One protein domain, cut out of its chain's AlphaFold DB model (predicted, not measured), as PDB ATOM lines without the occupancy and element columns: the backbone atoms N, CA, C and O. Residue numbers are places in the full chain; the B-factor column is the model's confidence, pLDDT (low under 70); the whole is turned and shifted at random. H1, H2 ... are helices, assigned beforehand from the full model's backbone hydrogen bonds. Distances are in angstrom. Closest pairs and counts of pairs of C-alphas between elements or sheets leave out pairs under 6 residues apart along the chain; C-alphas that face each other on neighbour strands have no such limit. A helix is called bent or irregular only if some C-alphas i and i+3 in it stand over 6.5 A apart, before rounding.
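What this domain is: This is residues 36 to 179 of the 265 residues of an uncharacterized protein of Apiotrichum porosum (UniProt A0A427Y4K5). H2 runs through the middle of this model, crossed on one side by H1 and on the other by the long H3, while H4 packs on both H2 and H3. H5 packs on residues 38 to 45 of H1, and beyond it the printed part leads away through the short H6 to H7, which touches no helix and whose centre is the farthest from the mean of the C-alphas, 23.1 A. The printed part has 144 residues with seven named helices, H1 to H7 in order along the chain, and no named strand; the class is all helix. The whole is compact, with a radius of gyration of the C-alphas of 15.6 A and spans of 43 by 42 by 26 A.

Where its parts are: H1, residues 36 to 55, begins with C-alpha 36 at (196.515, 198.745, 195.330) and is 28.5 A long. H2, residues 63 to 81, measures 27.9 A. H3, residues 90 to 114, is the longest helix at 36.1 A and ends with C-alpha 114 at (222.540, 203.367, 212.702). H4, residues 124 to 137, measures 20.2 A. H5, residues 155 to 165, measures 14.3 A and is irregular: C-alphas 161 and 164 are 9.3 A apart. H6, residues 167 to 170, and H7, residues 172 to 177, are short; C-alpha 177 is at (186.022, 186.972, 203.475).

How they stand to each other: H1 and H2 are the hubs, touching three helices each. H1 touches residues 65 to 72 of H2, with closest C-alphas Ala 42 and Leu 68 at 4.7 A; they run opposite ways at a steep tilt of 68 degrees, only just short of about perpendicular. H2 touches residues 97 to 108 of H3, with closest C-alphas Thr 74 and Met 101 at 5.2 A, opposite ways at a steep tilt of 54 degrees. H4 touches residues 67 to 75 of H2, with closest C-alphas Phe 71 and Cys 131 at 5.2 A, the same way at a steep tilt of 54 degrees. H4 also touches residues 97 to 105 of H3, with closest C-alphas Met 101 and Leu 128 at 6.5 A. H1 and H3 are apart. H1 and H5 touch at a shallow tilt of 17 degrees, the same way, with closest C-alphas Ala 41 and Tyr 165 at 4.7 A. H1 and H6 only just touch, with 3 pairs of C-alphas within 8 A, the closest being Arg 37 and Pro 167 at 6.3 A. H6 and H7 are close but not clearly touching, with closest C-alphas Leu 168 and Leu 175 at 7.5 A. Every O i to N i+4 pair is within hydrogen-bond range in H1, H3, H4 and H7, against 14 of 15 in H2 and 4 of 7 in H5; H6 is too short for such a pair.

The domain as a whole: The two C-alphas farthest apart, Gly 116 and Gly 179, are 44.5 A apart. The printed part has no cut. The link from H4 to H5, residues 138 to 154, is long. The mean pLDDT of the printed part is 89.8, with residues 141, 146, 152, 154 to 156 and 178 to 179 under 70.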
ATOM      1  N   SER A  36     196.952 199.065 193.966       89.75
ATOM      2  CA  SER A  36     196.515 198.745 195.330       89.75
ATOM      3  C   SER A  36     197.162 197.461 195.847       89.75
ATOM      4  O   SER A  36     197.584 197.417 197.000       89.75
ATOM      5  N   ARG A  37     197.335 196.452 194.983       92.00
ATOM      6  CA  ARG A  37     198.086 195.219 195.282       92.00
ATOM      7  C   ARG A  37     199.530 195.516 195.698       92.00
ATOM      8  O   ARG A  37     200.000 195.005 196.711       92.00
ATOM      9  N   LEU A  38     200.204 196.384 194.943       93.81
ATOM     10  CA  LEU A  38     201.582 196.791 195.209       93.81
ATOM     11  C   LEU A  38     201.697 197.696 196.454       93.81
ATOM     12  O   LEU A  38     202.627 197.529 197.237       93.81
ATOM     13  N   LEU A  39     200.723 198.577 196.705       93.69
ATOM     14  CA  LEU A  39     200.657 199.387 197.929       93.69
ATOM     15  C   LEU A  39     200.416 198.547 199.197       93.69
ATOM     16  O   LEU A  39     200.974 198.864 200.245       93.69
ATOM     17  N   TRP A  40     199.634 197.464 199.120       93.88
ATOM     18  CA  TRP A  40     199.491 196.505 200.227       93.88
ATOM     19  C   TRP A  40     200.812 195.804 200.548       93.88
ATOM     20  O   TRP A  40     201.227 195.804 201.704       93.88
ATOM     21  N   ALA A  41     201.494 195.272 199.531       95.75
ATOM     22  CA  ALA A  41     202.803 194.645 199.698       95.75
ATOM     23  C   ALA A  41     203.829 195.612 200.324       95.75
ATOM     24  O   ALA A  41     204.573 195.241 201.230       95.75
ATOM     25  N   ALA A  42     203.814 196.874 199.883       96.44
ATOM     26  CA  ALA A  42     204.662 197.948 200.391       96.44
ATOM     27  C   ALA A  42     204.403 198.255 201.880       96.44
ATOM     28  O   ALA A  42     205.339 198.243 202.680       96.44
ATOM     29  N   ARG A  43     203.129 198.429 202.268       94.75
ATOM     30  CA  ARG A  43     202.691 198.595 203.669       94.75
ATOM     31  C   ARG A  43     203.165 197.440 204.546       94.75
ATOM     32  O   ARG A  43     203.665 197.654 205.649       94.75
ATOM     33  N   ASP A  44     202.967 196.213 204.079       94.62
ATOM     34  CA  ASP A  44     203.270 195.020 204.863       94.62
ATOM     35  C   ASP A  44     204.782 194.853 205.068       94.62
ATOM     36  O   ASP A  44     205.199 194.483 206.164       94.62
ATOM     37  N   ALA A  45     205.601 195.209 204.073       96.31
ATOM     38  CA  ALA A  45     207.059 195.255 204.194       96.31
ATOM     39  C   ALA A  45     207.550 196.380 205.121       96.31
ATOM     40  O   ALA A  45     208.449 196.152 205.929       96.31
ATOM     41  N   SER A  46     206.934 197.568 205.087       95.62
ATOM     42  CA  SER A  46     207.191 198.627 206.080       95.62
ATOM     43  C   SER A  46     206.859 198.165 207.505       95.62
ATOM     44  O   SER A  46     207.607 198.443 208.443       95.62
ATOM     45  N   ALA A  47     205.765 197.419 207.682       93.38
ATOM     46  CA  ALA A  47     205.379 196.844 208.971       93.38
ATOM     47  C   ALA A  47     206.287 195.677 209.409       93.38
ATOM     48  O   ALA A  47     206.525 195.507 210.603       93.38
ATOM     49  N   GLU A  48     206.804 194.876 208.472       94.75
ATOM     50  CA  GLU A  48     207.857 193.879 208.713       94.75
ATOM     51  C   GLU A  48     209.127 194.571 209.216       94.75
ATOM     52  O   GLU A  48     209.552 194.305 210.338       94.75
ATOM     53  N   TRP A  49     209.624 195.571 208.480       95.44
ATOM     54  CA  TRP A  49     210.780 196.383 208.864       95.44
ATOM     55  C   TRP A  49     210.654 196.979 210.266       95.44
ATOM     56  O   TRP A  49     211.580 196.879 211.072       95.44
ATOM     57  N   ALA A  50     209.511 197.592 210.582       93.50
ATOM     58  CA  ALA A  50     209.282 198.184 211.896       93.50
ATOM     59  C   ALA A  50     209.321 197.139 213.030       93.50
ATOM     60  O   ALA A  50     209.858 197.425 214.102       93.50
ATOM     61  N   ARG A  51     208.804 195.920 212.799       93.19
ATOM     62  CA  ARG A  51     208.886 194.812 213.769       93.19
ATOM     63  C   ARG A  51     210.320 194.315 213.938       93.19
ATOM     64  O   ARG A  51     210.776 194.230 215.075       93.19
ATOM     65  N   SER A  52     211.029 194.058 212.840       93.81
ATOM     66  CA  SER A  52     212.438 193.642 212.837       93.81
ATOM     67  C   SER A  52     213.317 194.632 213.598       93.81
ATOM     68  O   SER A  52     214.091 194.235 214.466       93.81
ATOM     69  N   ALA A  53     213.121 195.935 213.367       91.56
ATOM     70  CA  ALA A  53     213.838 196.989 214.074       91.56
ATOM     71  C   ALA A  53     213.540 197.013 215.582       91.56
ATOM     72  O   ALA A  53     214.465 197.137 216.384       91.56
ATOM     73  N   ALA A  54     212.272 196.857 215.977       90.44
ATOM     74  CA  ALA A  54     211.863 196.828 217.383       90.44
ATOM     75  C   ALA A  54     212.310 195.555 218.132       90.44
ATOM     76  O   ALA A  54     212.456 195.583 219.353       90.44
ATOM     77  N   GLN A  55     212.505 194.445 217.416       94.19
ATOM     78  CA  GLN A  55     212.913 193.148 217.973       94.19
ATOM     79  C   GLN A  55     214.421 192.881 217.832       94.19
ATOM     80  O   GLN A  55     214.915 191.891 218.364       94.19
ATOM     81  N   HIS A  56     215.151 193.759 217.131       91.94
ATOM     82  CA  HIS A  56     216.524 193.550 216.652       91.94
ATOM     83  C   HIS A  56     216.714 192.279 215.793       91.94
ATOM     84  O   HIS A  56     217.837 191.801 215.628       91.94
ATOM     85  N   ASP A  57     215.629 191.762 215.210       93.75
ATOM     86  CA  ASP A  57     215.623 190.598 214.321       93.75
ATOM     87  C   ASP A  57     215.812 191.045 212.867       93.75
ATOM     88  O   ASP A  57     214.869 191.180 212.088       93.75
ATOM     89  N   TRP A  58     217.062 191.331 212.514       91.75
ATOM     90  CA  TRP A  58     217.431 191.836 211.192       91.75
ATOM     91  C   TRP A  58     217.579 190.743 210.127       91.75
ATOM     92  O   TRP A  58     217.719 191.073 208.949       91.75
ATOM     93  N   ASP A  59     217.546 189.463 210.509       89.62
ATOM     94  CA  ASP A  59     217.638 188.330 209.576       89.62
ATOM     95  C   ASP A  59     216.361 188.119 208.761       89.62
ATOM     96  O   ASP A  59     216.416 187.587 207.655       89.62
ATOM     97  N   THR A  60     215.234 188.640 209.246       85.44
ATOM     98  CA  THR A  60     213.967 188.697 208.503       85.44
ATOM     99  C   THR A  60     213.934 189.758 207.393       85.44
ATOM    100  O   THR A  60     213.040 189.716 206.548       85.44
ATOM    101  N   LEU A  61     214.890 190.699 207.351       91.69
ATOM    102  CA  LEU A  61     214.944 191.729 206.306       91.69
ATOM    103  C   LEU A  61     215.689 191.234 205.070       91.69
ATOM    104  O   LEU A  61     216.897 191.428 204.923       91.69
ATOM    105  N   ASP A  62     214.927 190.620 204.169       93.81
ATOM    106  CA  ASP A  62     215.397 190.238 202.845       93.81
ATOM    107  C   ASP A  62     215.396 191.410 201.839       93.81
ATOM    108  O   ASP A  62     214.874 192.510 202.066       93.81
ATOM    109  N   ASP A  63     215.989 191.141 200.676       95.31
ATOM    110  CA  ASP A  63     216.116 192.078 199.558       95.31
ATOM    111  C   ASP A  63     214.761 192.642 199.088       95.31
ATOM    112  O   ASP A  63     214.671 193.795 198.659       95.31
ATOM    113  N   LEU A  64     213.698 191.835 199.162       95.88
ATOM    114  CA  LEU A  64     212.349 192.209 198.745       95.88
ATOM    115  C   LEU A  64     211.687 193.143 199.766       95.88
ATOM    116  O   LEU A  64     211.135 194.175 199.379       95.88
ATOM    117  N   THR A  65     211.813 192.830 201.058       96.56
ATOM    118  CA  THR A  65     211.360 193.670 202.175       96.56
ATOM    119  C   THR A  65     211.994 195.054 202.094       96.56
ATOM    120  O   THR A  65     211.290 196.062 202.179       96.56
ATOM    121  N   PHE A  66     213.307 195.124 201.839       97.44
ATOM    122  CA  PHE A  66     214.011 196.396 201.667       97.44
ATOM    123  C   PHE A  66     213.454 197.206 200.487       97.44
ATOM    124  O   PHE A  66     213.119 198.383 200.641       97.44
ATOM    125  N   ARG A  67     213.316 196.586 199.307       97.88
ATOM    126  CA  ARG A  67     212.812 197.254 198.093       97.88
ATOM    127  C   ARG A  67     211.384 197.776 198.273       97.88
ATOM    128  O   ARG A  67     211.099 198.911 197.889       97.88
ATOM    129  N   LEU A  68     210.508 196.981 198.885       97.75
ATOM    130  CA  LEU A  68     209.118 197.349 199.156       97.75
ATOM    131  C   LEU A  68     209.002 198.481 200.187       97.75
ATOM    132  O   LEU A  68     208.246 199.421 199.946       97.75
ATOM    133  N   ALA A  69     209.782 198.454 201.273       97.38
ATOM    134  CA  ALA A  69     209.788 199.523 202.276       97.38
ATOM    135  C   ALA A  69     210.357 200.850 201.724       97.38
ATOM    136  O   ALA A  69     209.828 201.928 202.012       97.38
ATOM    137  N   VAL A  70     211.397 200.800 200.875       98.12
ATOM    138  CA  VAL A  70     211.912 201.992 200.168       98.12
ATOM    139  C   VAL A  70     210.876 202.554 199.195       98.12
ATOM    140  O   VAL A  70     210.694 203.775 199.133       98.12
ATOM    141  N   PHE A  71     210.154 201.695 198.472       97.81
ATOM    142  CA  PHE A  71     209.049 202.142 197.629       97.81
ATOM    143  C   PHE A  71     207.904 202.760 198.455       97.81
ATOM    144  O   PHE A  71     207.440 203.842 198.100       97.81
ATOM    145  N   ASP A  72     207.487 202.155 199.572       96.44
ATOM    146  CA  ASP A  72     206.415 202.710 200.416       96.44
ATOM    147  C   ASP A  72     206.782 204.106 200.937       96.44
ATOM    148  O   ASP A  72     205.976 205.038 200.866       96.44
ATOM    149  N   LYS A  73     208.042 204.293 201.363       96.38
ATOM    150  CA  LYS A  73     208.537 205.614 201.769       96.38
ATOM    151  C   LYS A  73     208.606 206.598 200.600       96.38
ATOM    152  O   LYS A  73     208.246 207.762 200.760       96.38
ATOM    153  N   THR A  74     209.024 206.148 199.417       95.94
ATOM    154  CA  THR A  74     208.988 206.965 198.189       95.94
ATOM    155  C   THR A  74     207.564 207.442 197.898       95.94
ATOM    156  O   THR A  74     207.348 208.614 197.577       95.94
ATOM    157  N   TYR A  75     206.585 206.544 198.029       94.19
ATOM    158  CA  TYR A  75     205.185 206.844 197.775       94.19
ATOM    159  C   TYR A  75     204.617 207.804 198.825       94.19
ATOM    160  O   TYR A  75     203.999 208.791 198.437       94.19
ATOM    161  N   GLU A  76     204.901 207.607 200.117       92.88
ATOM    162  CA  GLU A  76     204.566 208.550 201.200       92.88
ATOM    163  C   GLU A  76     205.083 209.969 200.896       92.88
ATOM    164  O   GLU A  76     204.316 210.935 200.918       92.88
ATOM    165  N   LEU A  77     206.364 210.093 200.526       92.25
ATOM    166  CA  LEU A  77     206.974 211.378 200.176       92.25
ATOM    167  C   LEU A  77     206.306 212.022 198.947       92.25
ATOM    168  O   LEU A  77     206.146 213.242 198.909       92.25
ATOM    169  N   ASN A  78     205.881 211.227 197.958       91.75
ATOM    170  CA  ASN A  78     205.133 211.715 196.794       91.75
ATOM    171  C   ASN A  78     203.705 212.144 197.177       91.75
ATOM    172  O   ASN A  78     203.247 213.193 196.724       91.75
ATOM    173  N   GLN A  79     203.026 211.380 198.042       89.00
ATOM    174  CA  GLN A  79     201.687 211.693 198.546       89.00
ATOM    175  C   GLN A  79     201.660 213.005 199.337       89.00
ATOM    176  O   GLN A  79     200.724 213.791 199.178       89.00
ATOM    177  N   ALA A  80     202.700 213.283 200.129       88.44
ATOM    178  CA  ALA A  80     202.832 214.529 200.885       88.44
ATOM    179  C   ALA A  80     202.842 215.786 199.988       88.44
ATOM    180  O   ALA A  80     202.391 216.847 200.413       88.44
ATOM    181  N   GLN A  81     203.292 215.671 198.731       87.19
ATOM    182  CA  GLN A  81     203.301 216.785 197.771       87.19
ATOM    183  C   GLN A  81     201.958 216.982 197.049       87.19
ATOM    184  O   GLN A  81     201.735 218.027 196.442       87.19
ATOM    185  N   TRP A  82     201.037 216.013 197.086       87.12
ATOM    186  CA  TRP A  82     199.828 216.020 196.247       87.12
ATOM    187  C   TRP A  82     198.873 217.201 196.476       87.12
ATOM    188  O   TRP A  82     198.094 217.520 195.584       87.12
ATOM    189  N   ALA A  83     198.888 217.826 197.656       84.81
ATOM    190  CA  ALA A  83     198.021 218.970 197.961       84.81
ATOM    191  C   ALA A  83     198.588 220.319 197.477       84.81
ATOM    192  O   ALA A  83     197.839 221.285 197.351       84.81
ATOM    193  N   THR A  84     199.899 220.397 197.233       84.94
ATOM    194  CA  THR A  84     200.634 221.646 196.967       84.94
ATOM    195  C   THR A  84     201.345 221.658 195.614       84.94
ATOM    196  O   THR A  84     201.677 222.731 195.113       84.94
ATOM    197  N   ARG A  85     201.574 220.489 195.003       82.88
ATOM    198  CA  ARG A  85     202.251 220.329 193.712       82.88
ATOM    199  C   ARG A  85     201.355 220.782 192.543       82.88
ATOM    200  O   ARG A  85     200.322 220.155 192.308       82.88
ATOM    201  N   PRO A  86     201.771 221.779 191.734       83.88
ATOM    202  CA  PRO A  86     201.177 222.022 190.420       83.88
ATOM    203  C   PRO A  86     201.335 220.777 189.541       83.88
ATOM    204  O   PRO A  86     202.397 220.158 189.570       83.88
ATOM    205  N   ARG A  87     200.307 220.408 188.764       83.44
ATOM    206  CA  ARG A  87     200.284 219.158 187.980       83.44
ATOM    207  C   ARG A  87     201.500 219.075 187.032       83.44
ATOM    208  O   ARG A  87     201.504 219.774 186.018       83.44
ATOM    209  N   PRO A  88     202.513 218.239 187.328       85.31
ATOM    210  CA  PRO A  88     203.797 218.269 186.629       85.31
ATOM    211  C   PRO A  88     203.685 217.634 185.243       85.31
ATOM    212  O   PRO A  88     202.889 216.712 185.043       85.31
ATOM    213  N   THR A  89     204.498 218.067 184.280       88.81
ATOM    214  CA  THR A  89     204.678 217.336 183.012       88.81
ATOM    215  C   THR A  89     205.247 215.930 183.275       88.81
ATOM    216  O   THR A  89     205.854 215.698 184.323       88.81
ATOM    217  N   PRO A  90     205.122 214.975 182.331       88.56
ATOM    218  CA  PRO A  90     205.667 213.626 182.516       88.56
ATOM    219  C   PRO A  90     207.180 213.570 182.793       88.56
ATOM    220  O   PRO A  90     207.629 212.633 183.447       88.56
ATOM    221  N   SER A  91     207.963 214.555 182.323       89.50
ATOM    222  CA  SER A  91     209.400 214.646 182.641       89.50
ATOM    223  C   SER A  91     209.614 215.144 184.067       89.50
ATOM    224  O   SER A  91     210.245 214.455 184.857       89.50
ATOM    225  N   GLU A  92     209.008 216.278 184.431       90.69
ATOM    226  CA  GLU A  92     209.126 216.847 185.781       90.69
ATOM    227  C   GLU A  92     208.641 215.866 186.854       90.69
ATOM    228  O   GLU A  92     209.260 215.748 187.907       90.69
ATOM    229  N   TRP A  93     207.564 215.122 186.584       89.88
ATOM    230  CA  TRP A  93     207.073 214.073 187.475       89.88
ATOM    231  C   TRP A  93     208.103 212.955 187.664       89.88
ATOM    232  O   TRP A  93     208.321 212.495 188.788       89.88
ATOM    233  N   GLN A  94     208.749 212.522 186.578       90.94
ATOM    234  CA  GLN A  94     209.767 211.477 186.611       90.94
ATOM    235  C   GLN A  94     211.010 211.951 187.374       90.94
ATOM    236  O   GLN A  94     211.449 211.255 188.286       90.94
ATOM    237  N   ASP A  95     211.505 213.155 187.089       91.44
ATOM    238  CA  ASP A  95     212.668 213.752 187.756       91.44
ATOM    239  C   ASP A  95     212.416 213.973 189.259       91.44
ATOM    240  O   ASP A  95     213.231 213.576 190.096       91.44
ATOM    241  N   GLN A  96     211.244 214.512 189.624       92.00
ATOM    242  CA  GLN A  96     210.828 214.667 191.023       92.00
ATOM    243  C   GLN A  96     210.763 213.320 191.746       92.00
ATOM    244  O   GLN A  96     211.351 213.161 192.813       92.00
ATOM    245  N   THR A  97     210.060 212.334 191.176       93.44
ATOM    246  CA  THR A  97     209.880 211.031 191.837       93.44
ATOM    247  C   THR A  97     211.178 210.224 191.905       93.44
ATOM    248  O   THR A  97     211.388 209.549 192.909       93.44
ATOM    249  N   ASN A  98     212.095 210.365 190.940       95.12
ATOM    250  CA  ASN A  98     213.459 209.824 191.034       95.12
ATOM    251  C   ASN A  98     214.221 210.423 192.235       95.12
ATOM    252  O   ASN A  98     214.859 209.690 192.992       95.12
ATOM    253  N   GLY A  99     214.112 211.740 192.456       96.06
ATOM    254  CA  GLY A  99     214.693 212.401 193.630       96.06
ATOM    255  C   GLY A  99     214.136 211.863 194.954       96.06
ATOM    256  O   GLY A  99     214.895 211.616 195.891       96.06
ATOM    257  N   LEU A 100     212.825 211.599 195.018       95.62
ATOM    258  CA  LEU A 100     212.190 210.996 196.196       95.62
ATOM    259  C   LEU A 100     212.671 209.558 196.460       95.62
ATOM    260  O   LEU A 100     212.875 209.202 197.620       95.62
ATOM    261  N   MET A 101     212.914 208.758 195.414       97.38
ATOM    262  CA  MET A 101     213.474 207.403 195.552       97.38
ATOM    263  C   MET A 101     214.880 207.428 196.145       97.38
ATOM    264  O   MET A 101     215.172 206.661 197.061       97.38
ATOM    265  N   ALA A 102     215.740 208.333 195.667       97.19
ATOM    266  CA  ALA A 102     217.091 208.493 196.198       97.19
ATOM    267  C   ALA A 102     217.065 208.893 197.687       97.19
ATOM    268  O   ALA A 102     217.795 208.320 198.497       97.19
ATOM    269  N   VAL A 103     216.174 209.813 198.078       96.31
ATOM    270  CA  VAL A 103     215.972 210.191 199.490       96.31
ATOM    271  C   VAL A 103     215.483 209.005 200.327       96.31
ATOM    272  O   VAL A 103     216.021 208.771 201.411       96.31
ATOM    273  N   ALA A 104     214.511 208.227 199.839       97.44
ATOM    274  CA  ALA A 104     213.995 207.052 200.544       97.44
ATOM    275  C   ALA A 104     215.065 205.955 200.713       97.44
ATOM    276  O   ALA A 104     215.237 205.434 201.816       97.44
ATOM    277  N   TYR A 105     215.839 205.663 199.663       97.94
ATOM    278  CA  TYR A 105     216.949 204.705 199.699       97.94
ATOM    279  C   TYR A 105     218.038 205.124 200.702       97.94
ATOM    280  O   TYR A 105     218.445 204.334 201.555       97.94
ATOM    281  N   LEU A 106     218.453 206.397 200.673       96.81
ATOM    282  CA  LEU A 106     219.421 206.948 201.628       96.81
ATOM    283  C   LEU A 106     218.896 206.949 203.072       96.81
ATOM    284  O   LEU A 106     219.688 206.813 204.006       96.81
ATOM    285  N   SER A 107     217.583 207.089 203.265       95.88
ATOM    286  CA  SER A 107     216.928 207.006 204.579       95.88
ATOM    287  C   SER A 107     216.975 205.577 205.132       95.88
ATOM    288  O   SER A 107     217.444 205.375 206.251       95.88
ATOM    289  N   ALA A 108     216.612 204.579 204.318       96.19
ATOM    290  CA  ALA A 108     216.700 203.159 204.668       96.19
ATOM    291  C   ALA A 108     218.143 202.715 204.971       96.19
ATOM    292  O   ALA A 108     218.408 202.075 205.990       96.19
ATOM    293  N   GLY A 109     219.099 203.117 204.125       95.50
ATOM    294  CA  GLY A 109     220.519 202.816 204.323       95.50
ATOM    295  C   GLY A 109     221.091 203.435 205.601       95.50
ATOM    296  O   GLY A 109     221.885 202.796 206.291       95.50
ATOM    297  N   ARG A 110     220.653 204.648 205.971       95.19
ATOM    298  CA  ARG A 110     221.006 205.270 207.259       95.19
ATOM    299  C   ARG A 110     220.357 204.552 208.439       95.19
ATOM    300  O   ARG A 110     221.058 204.307 209.411       95.19
ATOM    301  N   ALA A 111     219.089 204.151 208.340       93.81
ATOM    302  CA  ALA A 111     218.423 203.381 209.391       93.81
ATOM    303  C   ALA A 111     219.151 202.055 209.685       93.81
ATOM    304  O   ALA A 111     219.435 201.759 210.844       93.81
ATOM    305  N   LEU A 112     219.552 201.303 208.650       94.19
ATOM    306  CA  LEU A 112     220.361 200.092 208.841       94.19
ATOM    307  C   LEU A 112     221.764 200.396 209.370       94.19
ATOM    308  O   LEU A 112     222.238 199.694 210.259       94.19
ATOM    309  N   ARG A 113     222.436 201.441 208.872       94.50
ATOM    310  CA  ARG A 113     223.751 201.868 209.384       94.50
ATOM    311  C   ARG A 113     223.701 202.171 210.882       94.50
ATOM    312  O   ARG A 113     224.573 201.714 211.615       94.50
ATOM    313  N   ASP A 114     222.695 202.921 211.315       92.00
ATOM    314  CA  ASP A 114     222.540 203.367 212.702       92.00
ATOM    315  C   ASP A 114     222.163 202.188 213.626       92.00
ATOM    316  O   ASP A 114     222.505 202.196 214.806       92.00
ATOM    317  N   ALA A 115     221.581 201.119 213.067       91.06
ATOM    318  CA  ALA A 115     221.384 199.817 213.711       91.06
ATOM    319  C   ALA A 115     222.590 198.847 213.611       91.06
ATOM    320  O   ALA A 115     222.499 197.701 214.059       91.06
ATOM    321  N   GLY A 116     223.712 199.252 213.003       94.50
ATOM    322  CA  GLY A 116     224.894 198.398 212.796       94.50
ATOM    323  C   GLY A 116     224.765 197.354 211.673       94.50
ATOM    324  O   GLY A 116     225.613 196.475 211.553       94.50
ATOM    325  N   GLN A 117     223.735 197.452 210.830       95.12
ATOM    326  CA  GLN A 117     223.352 196.484 209.791       95.12
ATOM    327  C   GLN A 117     223.667 196.952 208.359       95.12
ATOM    328  O   GLN A 117     223.027 196.515 207.405       95.12
ATOM    329  N   LEU A 118     224.652 197.842 208.170       93.00
ATOM    330  CA  LEU A 118     224.972 198.439 206.859       93.00
ATOM    331  C   LEU A 118     225.226 197.396 205.747       93.00
ATOM    332  O   LEU A 118     224.909 197.649 204.590       93.00
ATOM    333  N   ALA A 119     225.746 196.214 206.096       92.81
ATOM    334  CA  ALA A 119     225.990 195.117 205.155       92.81
ATOM    335  C   ALA A 119     224.714 194.528 204.511       92.81
ATOM    336  O   ALA A 119     224.824 193.811 203.522       92.81
ATOM    337  N   ARG A 120     223.520 194.831 205.047       92.31
ATOM    338  CA  ARG A 120     222.220 194.400 204.500       92.31
ATOM    339  C   ARG A 120     221.619 195.376 203.483       92.31
ATOM    340  O   ARG A 120     220.526 195.123 202.997       92.31
ATOM    341  N   VAL A 121     222.278 196.499 203.178       95.62
ATOM    342  CA  VAL A 121     221.790 197.451 202.165       95.62
ATOM    343  C   VAL A 121     221.977 196.844 200.763       95.62
ATOM    344  O   VAL A 121     223.125 196.657 200.352       95.62
ATOM    345  N   PRO A 122     220.901 196.553 200.003       96.31
ATOM    346  CA  PRO A 122     221.015 196.000 198.657       96.31
ATOM    347  C   PRO A 122     221.578 197.029 197.664       96.31
ATOM    348  O   PRO A 122     221.507 198.234 197.919       96.31
ATOM    349  N   PRO A 123     222.082 196.602 196.490       97.06
ATOM    350  CA  PRO A 123     222.639 197.514 195.493       97.06
ATOM    351  C   PRO A 123     221.635 198.585 195.039       97.06
ATOM    352  O   PRO A 123     220.584 198.260 194.484       97.06
ATOM    353  N   GLU A 124     222.007 199.861 195.200       97.00
ATOM    354  CA  GLU A 124     221.178 201.045 194.910       97.00
ATOM    355  C   GLU A 124     220.390 200.928 193.605       97.00
ATOM    356  O   GLU A 124     219.169 201.056 193.596       97.00
ATOM    357  N   ARG A 125     221.078 200.601 192.505       96.44
ATOM    358  CA  ARG A 125     220.462 200.464 191.182       96.44
ATOM    359  C   ARG A 125     219.284 199.485 191.170       96.44
ATOM    360  O   ARG A 125     218.252 199.806 190.596       96.44
ATOM    361  N   ALA A 126     219.411 198.324 191.812       94.69
ATOM    362  CA  ALA A 126     218.343 197.323 191.842       94.69
ATOM    363  C   ALA A 126     217.116 197.812 192.633       94.69
ATOM    364  O   ALA A 126     215.982 197.486 192.281       94.69
ATOM    365  N   VAL A 127     217.339 198.624 193.672       97.50
ATOM    366  CA  VAL A 127     216.266 199.239 194.465       97.50
ATOM    367  C   VAL A 127     215.598 200.378 193.695       97.50
ATOM    368  O   VAL A 127     214.370 200.438 193.653       97.50
ATOM    369  N   LEU A 128     216.370 201.253 193.045       96.56
ATOM    370  CA  LEU A 128     215.836 202.375 192.268       96.56
ATOM    371  C   LEU A 128     215.099 201.909 191.001       96.56
ATOM    372  O   LEU A 128     214.003 202.400 190.739       96.56
ATOM    373  N   ASP A 129     215.628 200.920 190.268       93.94
ATOM    374  CA  ASP A 129     214.966 200.334 189.089       93.94
ATOM    375  C   ASP A 129     213.612 199.690 189.479       93.94
ATOM    376  O   ASP A 129     212.605 199.858 188.777       93.94
ATOM    377  N   PHE A 130     213.545 199.028 190.645       94.94
ATOM    378  CA  PHE A 130     212.291 198.537 191.231       94.94
ATOM    379  C   PHE A 130     211.339 199.688 191.593       94.94
ATOM    380  O   PHE A 130     210.192 199.698 191.143       94.94
ATOM    381  N   CYS A 131     211.805 200.680 192.361       96.19
ATOM    382  CA  CYS A 131     210.966 201.787 192.830       96.19
ATOM    383  C   CYS A 131     210.419 202.630 191.672       96.19
ATOM    384  O   CYS A 131     209.269 203.061 191.728       96.19
ATOM    385  N   ARG A 132     211.199 202.823 190.600       93.94
ATOM    386  CA  ARG A 132     210.765 203.482 189.358       93.94
ATOM    387  C   ARG A 132     209.592 202.751 188.721       93.94
ATOM    388  O   ARG A 132     208.557 203.355 188.450       93.94
ATOM    389  N   THR A 133     209.756 201.447 188.543       91.75
ATOM    390  CA  THR A 133     208.765 200.550 187.940       91.75
ATOM    391  C   THR A 133     207.481 200.499 188.782       91.75
ATOM    392  O   THR A 133     206.382 200.578 188.237       91.75
ATOM    393  N   ALA A 134     207.610 200.466 190.109       93.44
ATOM    394  CA  ALA A 134     206.502 200.529 191.061       93.44
ATOM    395  C   ALA A 134     205.768 201.890 191.058       93.44
ATOM    396  O   ALA A 134     204.539 201.937 190.998       93.44
ATOM    397  N   MET A 135     206.503 203.008 191.052       92.56
ATOM    398  CA  MET A 135     205.922 204.356 190.981       92.56
ATOM    399  C   MET A 135     205.172 204.613 189.672       92.56
ATOM    400  O   MET A 135     204.175 205.330 189.688       92.56
ATOM    401  N   ASP A 136     205.607 204.022 188.557       91.00
ATOM    402  CA  ASP A 136     204.903 204.117 187.272       91.00
ATOM    403  C   ASP A 136     203.542 203.398 187.303       91.00
ATOM    404  O   ASP A 136     202.580 203.904 186.728       91.00
ATOM    405  N   VAL A 137     203.434 202.268 188.017       89.38
ATOM    406  CA  VAL A 137     202.156 201.564 188.258       89.38
ATOM    407  C   VAL A 137     201.237 202.365 189.183       89.38
ATOM    408  O   VAL A 137     200.021 202.367 188.995       89.38
ATOM    409  N   CYS A 138     201.804 203.056 190.173       89.38
ATOM    410  CA  CYS A 138     201.066 203.839 191.167       89.38
ATOM    411  C   CYS A 138     200.844 205.318 190.788       89.38
ATOM    412  O   CYS A 138     200.380 206.092 191.630       89.38
ATOM    413  N   ALA A 139     201.154 205.722 189.551       85.62
ATOM    414  CA  ALA A 139     200.878 207.064 189.039       85.62
ATOM    415  C   ALA A 139     199.363 207.316 188.955       85.62
ATOM    416  O   ALA A 139     198.614 206.480 188.447       85.62
ATOM    417  N   VAL A 140     198.891 208.473 189.432       77.88
ATOM    418  CA  VAL A 140     197.450 208.753 189.559       77.88
ATOM    419  C   VAL A 140     197.016 209.735 188.465       77.88
ATOM    420  O   VAL A 140     197.339 210.917 188.577       77.88
ATOM    421  N   PRO A 141     196.242 209.329 187.433       69.69
ATOM    422  CA  PRO A 141     196.004 210.158 186.240       69.69
ATOM    423  C   PRO A 141     195.329 211.518 186.471       69.69
ATOM    424  O   PRO A 141     195.391 212.375 185.597       69.69
ATOM    425  N   PHE A 142     194.679 211.731 187.618       70.44
ATOM    426  CA  PHE A 142     194.048 213.007 187.982       70.44
ATOM    427  C   PHE A 142     194.965 213.942 188.791       70.44
ATOM    428  O   PHE A 142     194.696 215.137 188.866       70.44
ATOM    429  N   ILE A 143     196.041 213.411 189.382       71.88
ATOM    430  CA  ILE A 143     197.028 214.156 190.187       71.88
ATOM    431  C   ILE A 143     198.311 214.392 189.374       71.88
ATOM    432  O   ILE A 143     198.936 215.447 189.454       71.88
ATOM    433  N   ASP A 144     198.671 213.417 188.545       77.38
ATOM    434  CA  ASP A 144     199.868 213.384 187.719       77.38
ATOM    435  C   ASP A 144     199.484 213.494 186.227       77.38
ATOM    436  O   ASP A 144     198.341 213.230 185.840       77.38
ATOM    437  N   ASN A 145     200.423 213.865 185.349       75.00
ATOM    438  CA  ASN A 145     200.267 213.664 183.894       75.00
ATOM    439  C   ASN A 145     200.743 212.264 183.438       75.00
ATOM    440  O   ASN A 145     200.817 211.996 182.241       75.00
ATOM    441  N   GLY A 146     201.040 211.372 184.389       69.00
ATOM    442  CA  GLY A 146     201.512 210.008 184.150       69.00
ATOM    443  C   GLY A 146     203.007 209.903 183.795       69.00
ATOM    444  O   GLY A 146     203.668 210.914 183.542       69.00
ATOM    445  N   PRO A 147     203.558 208.675 183.784       78.12
ATOM    446  CA  PRO A 147     204.937 208.415 183.386       78.12
ATOM    447  C   PRO A 147     205.138 208.637 181.882       78.12
ATOM    448  O   PRO A 147     204.294 208.269 181.063       78.12
ATOM    449  N   ARG A 148     206.307 209.163 181.490       76.38
ATOM    450  CA  ARG A 148     206.661 209.398 180.073       76.38
ATOM    451  C   ARG A 148     206.673 208.113 179.230       76.38
ATOM    452  O   ARG A 148     206.391 208.155 178.035       76.38
ATOM    453  N   LYS A 149     207.028 206.989 179.850       79.81
ATOM    454  CA  LYS A 149     206.970 205.637 179.286       79.81
ATOM    455  C   LYS A 149     206.718 204.666 180.448       79.81
ATOM    456  O   LYS A 149     207.686 204.338 181.127       79.81
ATOM    457  N   PRO A 150     205.464 204.257 180.722       76.00
ATOM    458  CA  PRO A 150     205.167 203.349 181.828       76.00
ATOM    459  C   PRO A 150     205.904 202.019 181.661       76.00
ATOM    460  O   PRO A 150     206.029 201.499 180.548       76.00
ATOM    461  N   SER A 151     206.368 201.461 182.777       74.50
ATOM    462  CA  SER A 151     206.977 200.133 182.794       74.50
ATOM    463  C   SER A 151     205.928 199.038 182.503       74.50
ATOM    464  O   SER A 151     204.806 199.126 183.010       74.50
ATOM    465  N   PRO A 152     206.239 198.011 181.685       67.44
ATOM    466  CA  PRO A 152     205.265 197.011 181.241       67.44
ATOM    467  C   PRO A 152     205.008 195.938 182.313       67.44
ATOM    468  O   PRO A 152     205.499 194.812 182.223       67.44
ATOM    469  N   PHE A 153     204.216 196.276 183.329       70.19
ATOM    470  CA  PHE A 153     203.694 195.304 184.294       70.19
ATOM    471  C   PHE A 153     202.431 194.601 183.776       70.19
ATOM    472  O   PHE A 153     201.541 195.232 183.207       70.19
ATOM    473  N   THR A 154     202.319 193.301 184.055       67.38
ATOM    474  CA  THR A 154     201.076 192.524 183.952       67.38
ATOM    475  C   THR A 154     200.701 191.996 185.339       67.38
ATOM    476  O   THR A 154     201.523 192.005 186.257       67.38
ATOM    477  N   HIS A 155     199.462 191.523 185.525       66.62
ATOM    478  CA  HIS A 155     199.058 190.909 186.801       66.62
ATOM    479  C   HIS A 155     199.925 189.692 187.168       66.62
ATOM    480  O   HIS A 155     200.198 189.477 188.353       66.62
ATOM    481  N   ASP A 156     200.399 188.950 186.163       69.38
ATOM    482  CA  ASP A 156     201.224 187.753 186.339       69.38
ATOM    483  C   ASP A 156     202.656 188.111 186.756       69.38
ATOM    484  O   ASP A 156     203.182 187.543 187.712       69.38
ATOM    485  N   THR A 157     203.281 189.109 186.112       83.50
ATOM    486  CA  THR A 157     204.625 189.557 186.522       83.50
ATOM    487  C   THR A 157     204.607 190.237 187.886       83.50
ATOM    488  O   THR A 157     205.565 190.107 188.646       83.50
ATOM    489  N   LEU A 158     203.499 190.894 188.246       86.62
ATOM    490  CA  LEU A 158     203.323 191.497 189.563       86.62
ATOM    491  C   LEU A 158     203.264 190.448 190.690       86.62
ATOM    492  O   LEU A 158     203.794 190.710 191.764       86.62
ATOM    493  N   ALA A 159     202.707 189.255 190.447       88.00
ATOM    494  CA  ALA A 159     202.729 188.160 191.424       88.00
ATOM    495  C   ALA A 159     204.172 187.744 191.761       88.00
ATOM    496  O   ALA A 159     204.585 187.759 192.918       88.00
ATOM    497  N   THR A 160     204.967 187.461 190.725       89.31
ATOM    498  CA  THR A 160     206.371 187.048 190.852       89.31
ATOM    499  C   THR A 160     207.243 188.121 191.503       89.31
ATOM    500  O   THR A 160     208.142 187.792 192.270       89.31
ATOM    501  N   VAL A 161     206.982 189.403 191.224       90.19
ATOM    502  CA  VAL A 161     207.744 190.520 191.805       90.19
ATOM    503  C   VAL A 161     207.381 190.784 193.271       90.19
ATOM    504  O   VAL A 161     208.259 191.167 194.039       90.19
ATOM    505  N   LEU A 162     206.120 190.589 193.674       93.75
ATOM    506  CA  LEU A 162     205.680 190.805 195.059       93.75
ATOM    507  C   LEU A 162     205.893 189.582 195.966       93.75
ATOM    508  O   LEU A 162     205.954 189.743 197.185       93.75
ATOM    509  N   GLY A 163     206.031 188.377 195.407       93.44
ATOM    510  CA  GLY A 163     206.395 187.163 196.145       93.44
ATOM    511  C   GLY A 163     205.508 186.915 197.371       93.44
ATOM    512  O   GLY A 163     204.283 186.972 197.291       93.44
ATOM    513  N   ALA A 164     206.126 186.679 198.530       94.12
ATOM    514  CA  ALA A 164     205.415 186.457 199.795       94.12
ATOM    515  C   ALA A 164     204.667 187.696 200.338       94.12
ATOM    516  O   ALA A 164     203.873 187.564 201.269       94.12
ATOM    517  N   TYR A 165     204.897 188.889 199.778       95.62
ATOM    518  CA  TYR A 165     204.164 190.116 200.105       95.62
ATOM    519  C   TYR A 165     202.959 190.374 199.197       95.62
ATOM    520  O   TYR A 165     202.199 191.305 199.457       95.62
ATOM    521  N   ASP A 166     202.743 189.563 198.156       94.50
ATOM    522  CA  ASP A 166     201.525 189.636 197.355       94.50
ATOM    523  C   ASP A 166     200.289 189.445 198.256       94.50
ATOM    524  O   ASP A 166     200.140 188.376 198.856       94.50
ATOM    525  N   PRO A 167     199.365 190.419 198.363       93.38
ATOM    526  CA  PRO A 167     198.190 190.270 199.213       93.38
ATOM    527  C   PRO A 167     197.248 189.152 198.749       93.38
ATOM    528  O   PRO A 167     196.484 188.646 199.568       93.38
ATOM    529  N   LEU A 168     197.327 188.701 197.490       92.19
ATOM    530  CA  LEU A 168     196.571 187.530 197.023       92.19
ATOM    531  C   LEU A 168     197.106 186.209 197.599       92.19
ATOM    532  O   LEU A 168     196.376 185.223 197.628       92.19
ATOM    533  N   VAL A 169     198.344 186.209 198.101       93.31
ATOM    534  CA  VAL A 169     198.956 185.106 198.852       93.31
ATOM    535  C   VAL A 169     198.842 185.379 200.354       93.31
ATOM    536  O   VAL A 169     198.212 184.615 201.084       93.31
ATOM    537  N   ARG A 170     199.395 186.508 200.819       93.88
ATOM    538  CA  ARG A 170     199.545 186.857 202.242       93.88
ATOM    539  C   ARG A 170     198.220 187.143 202.955       93.88
ATOM    540  O   ARG A 170     198.101 186.870 204.144       93.88
ATOM    541  N   HIS A 171     197.222 187.657 202.231       92.62
ATOM    542  CA  HIS A 171     195.905 188.043 202.762       92.62
ATOM    543  C   HIS A 171     194.744 187.297 202.097       92.62
ATOM    544  O   HIS A 171     193.600 187.740 202.192       92.62
ATOM    545  N   ALA A 172     195.007 186.147 201.464       90.19
ATOM    546  CA  ALA A 172     194.007 185.363 200.733       90.19
ATOM    547  C   ALA A 172     192.703 185.147 201.529       90.19
ATOM    548  O   ALA A 172     191.613 185.369 201.007       90.19
ATOM    549  N   ALA A 173     192.808 184.794 202.816       88.31
ATOM    550  CA  ALA A 173     191.655 184.582 203.693       88.31
ATOM    551  C   ALA A 173     190.849 185.868 203.971       88.31
ATOM    552  O   ALA A 173     189.621 185.838 203.964       88.31
ATOM    553  N   LEU A 174     191.527 187.004 204.178       86.88
ATOM    554  CA  LEU A 174     190.890 188.307 204.401       86.88
ATOM    555  C   LEU A 174     190.161 188.787 203.138       86.88
ATOM    556  O   LEU A 174     189.034 189.278 203.213       86.88
ATOM    557  N   LEU A 175     190.782 188.611 201.970       85.69
ATOM    558  CA  LEU A 175     190.198 188.998 200.685       85.69
ATOM    559  C   LEU A 175     189.041 188.074 200.275       85.69
ATOM    560  O   LEU A 175     188.038 188.565 199.769       85.69
ATOM    561  N   ALA A 176     189.126 186.771 200.567       81.69
ATOM    562  CA  ALA A 176     188.017 185.835 200.376       81.69
ATOM    563  C   ALA A 176     186.819 186.163 201.286       81.69
ATOM    564  O   ALA A 176     185.682 186.176 200.819       81.69
ATOM    565  N   ALA A 177     187.065 186.504 202.557       73.94
ATOM    566  CA  ALA A 177     186.022 186.972 203.475       73.94
ATOM    567  C   ALA A 177     185.391 188.308 203.034       73.94
ATOM    568  O   ALA A 177     184.216 188.545 203.294       73.94
ATOM    569  N   SER A 178     186.138 189.152 202.316       63.03
ATOM    570  CA  SER A 178     185.632 190.406 201.734       63.03
ATOM    571  C   SER A 178     184.764 190.196 200.480       63.03
ATOM    572  O   SER A 178     184.257 191.165 199.921       63.03
ATOM    573  N   GLY A 179     184.593 188.949 200.020       53.84
ATOM    574  CA  GLY A 179     183.811 188.599 198.830       53.84
ATOM    575  C   GLY A 179     182.289 188.705 198.996       53.84
ATOM    576  O   GLY A 179     181.574 188.633 197.999       53.84
TER     577      GLY A 179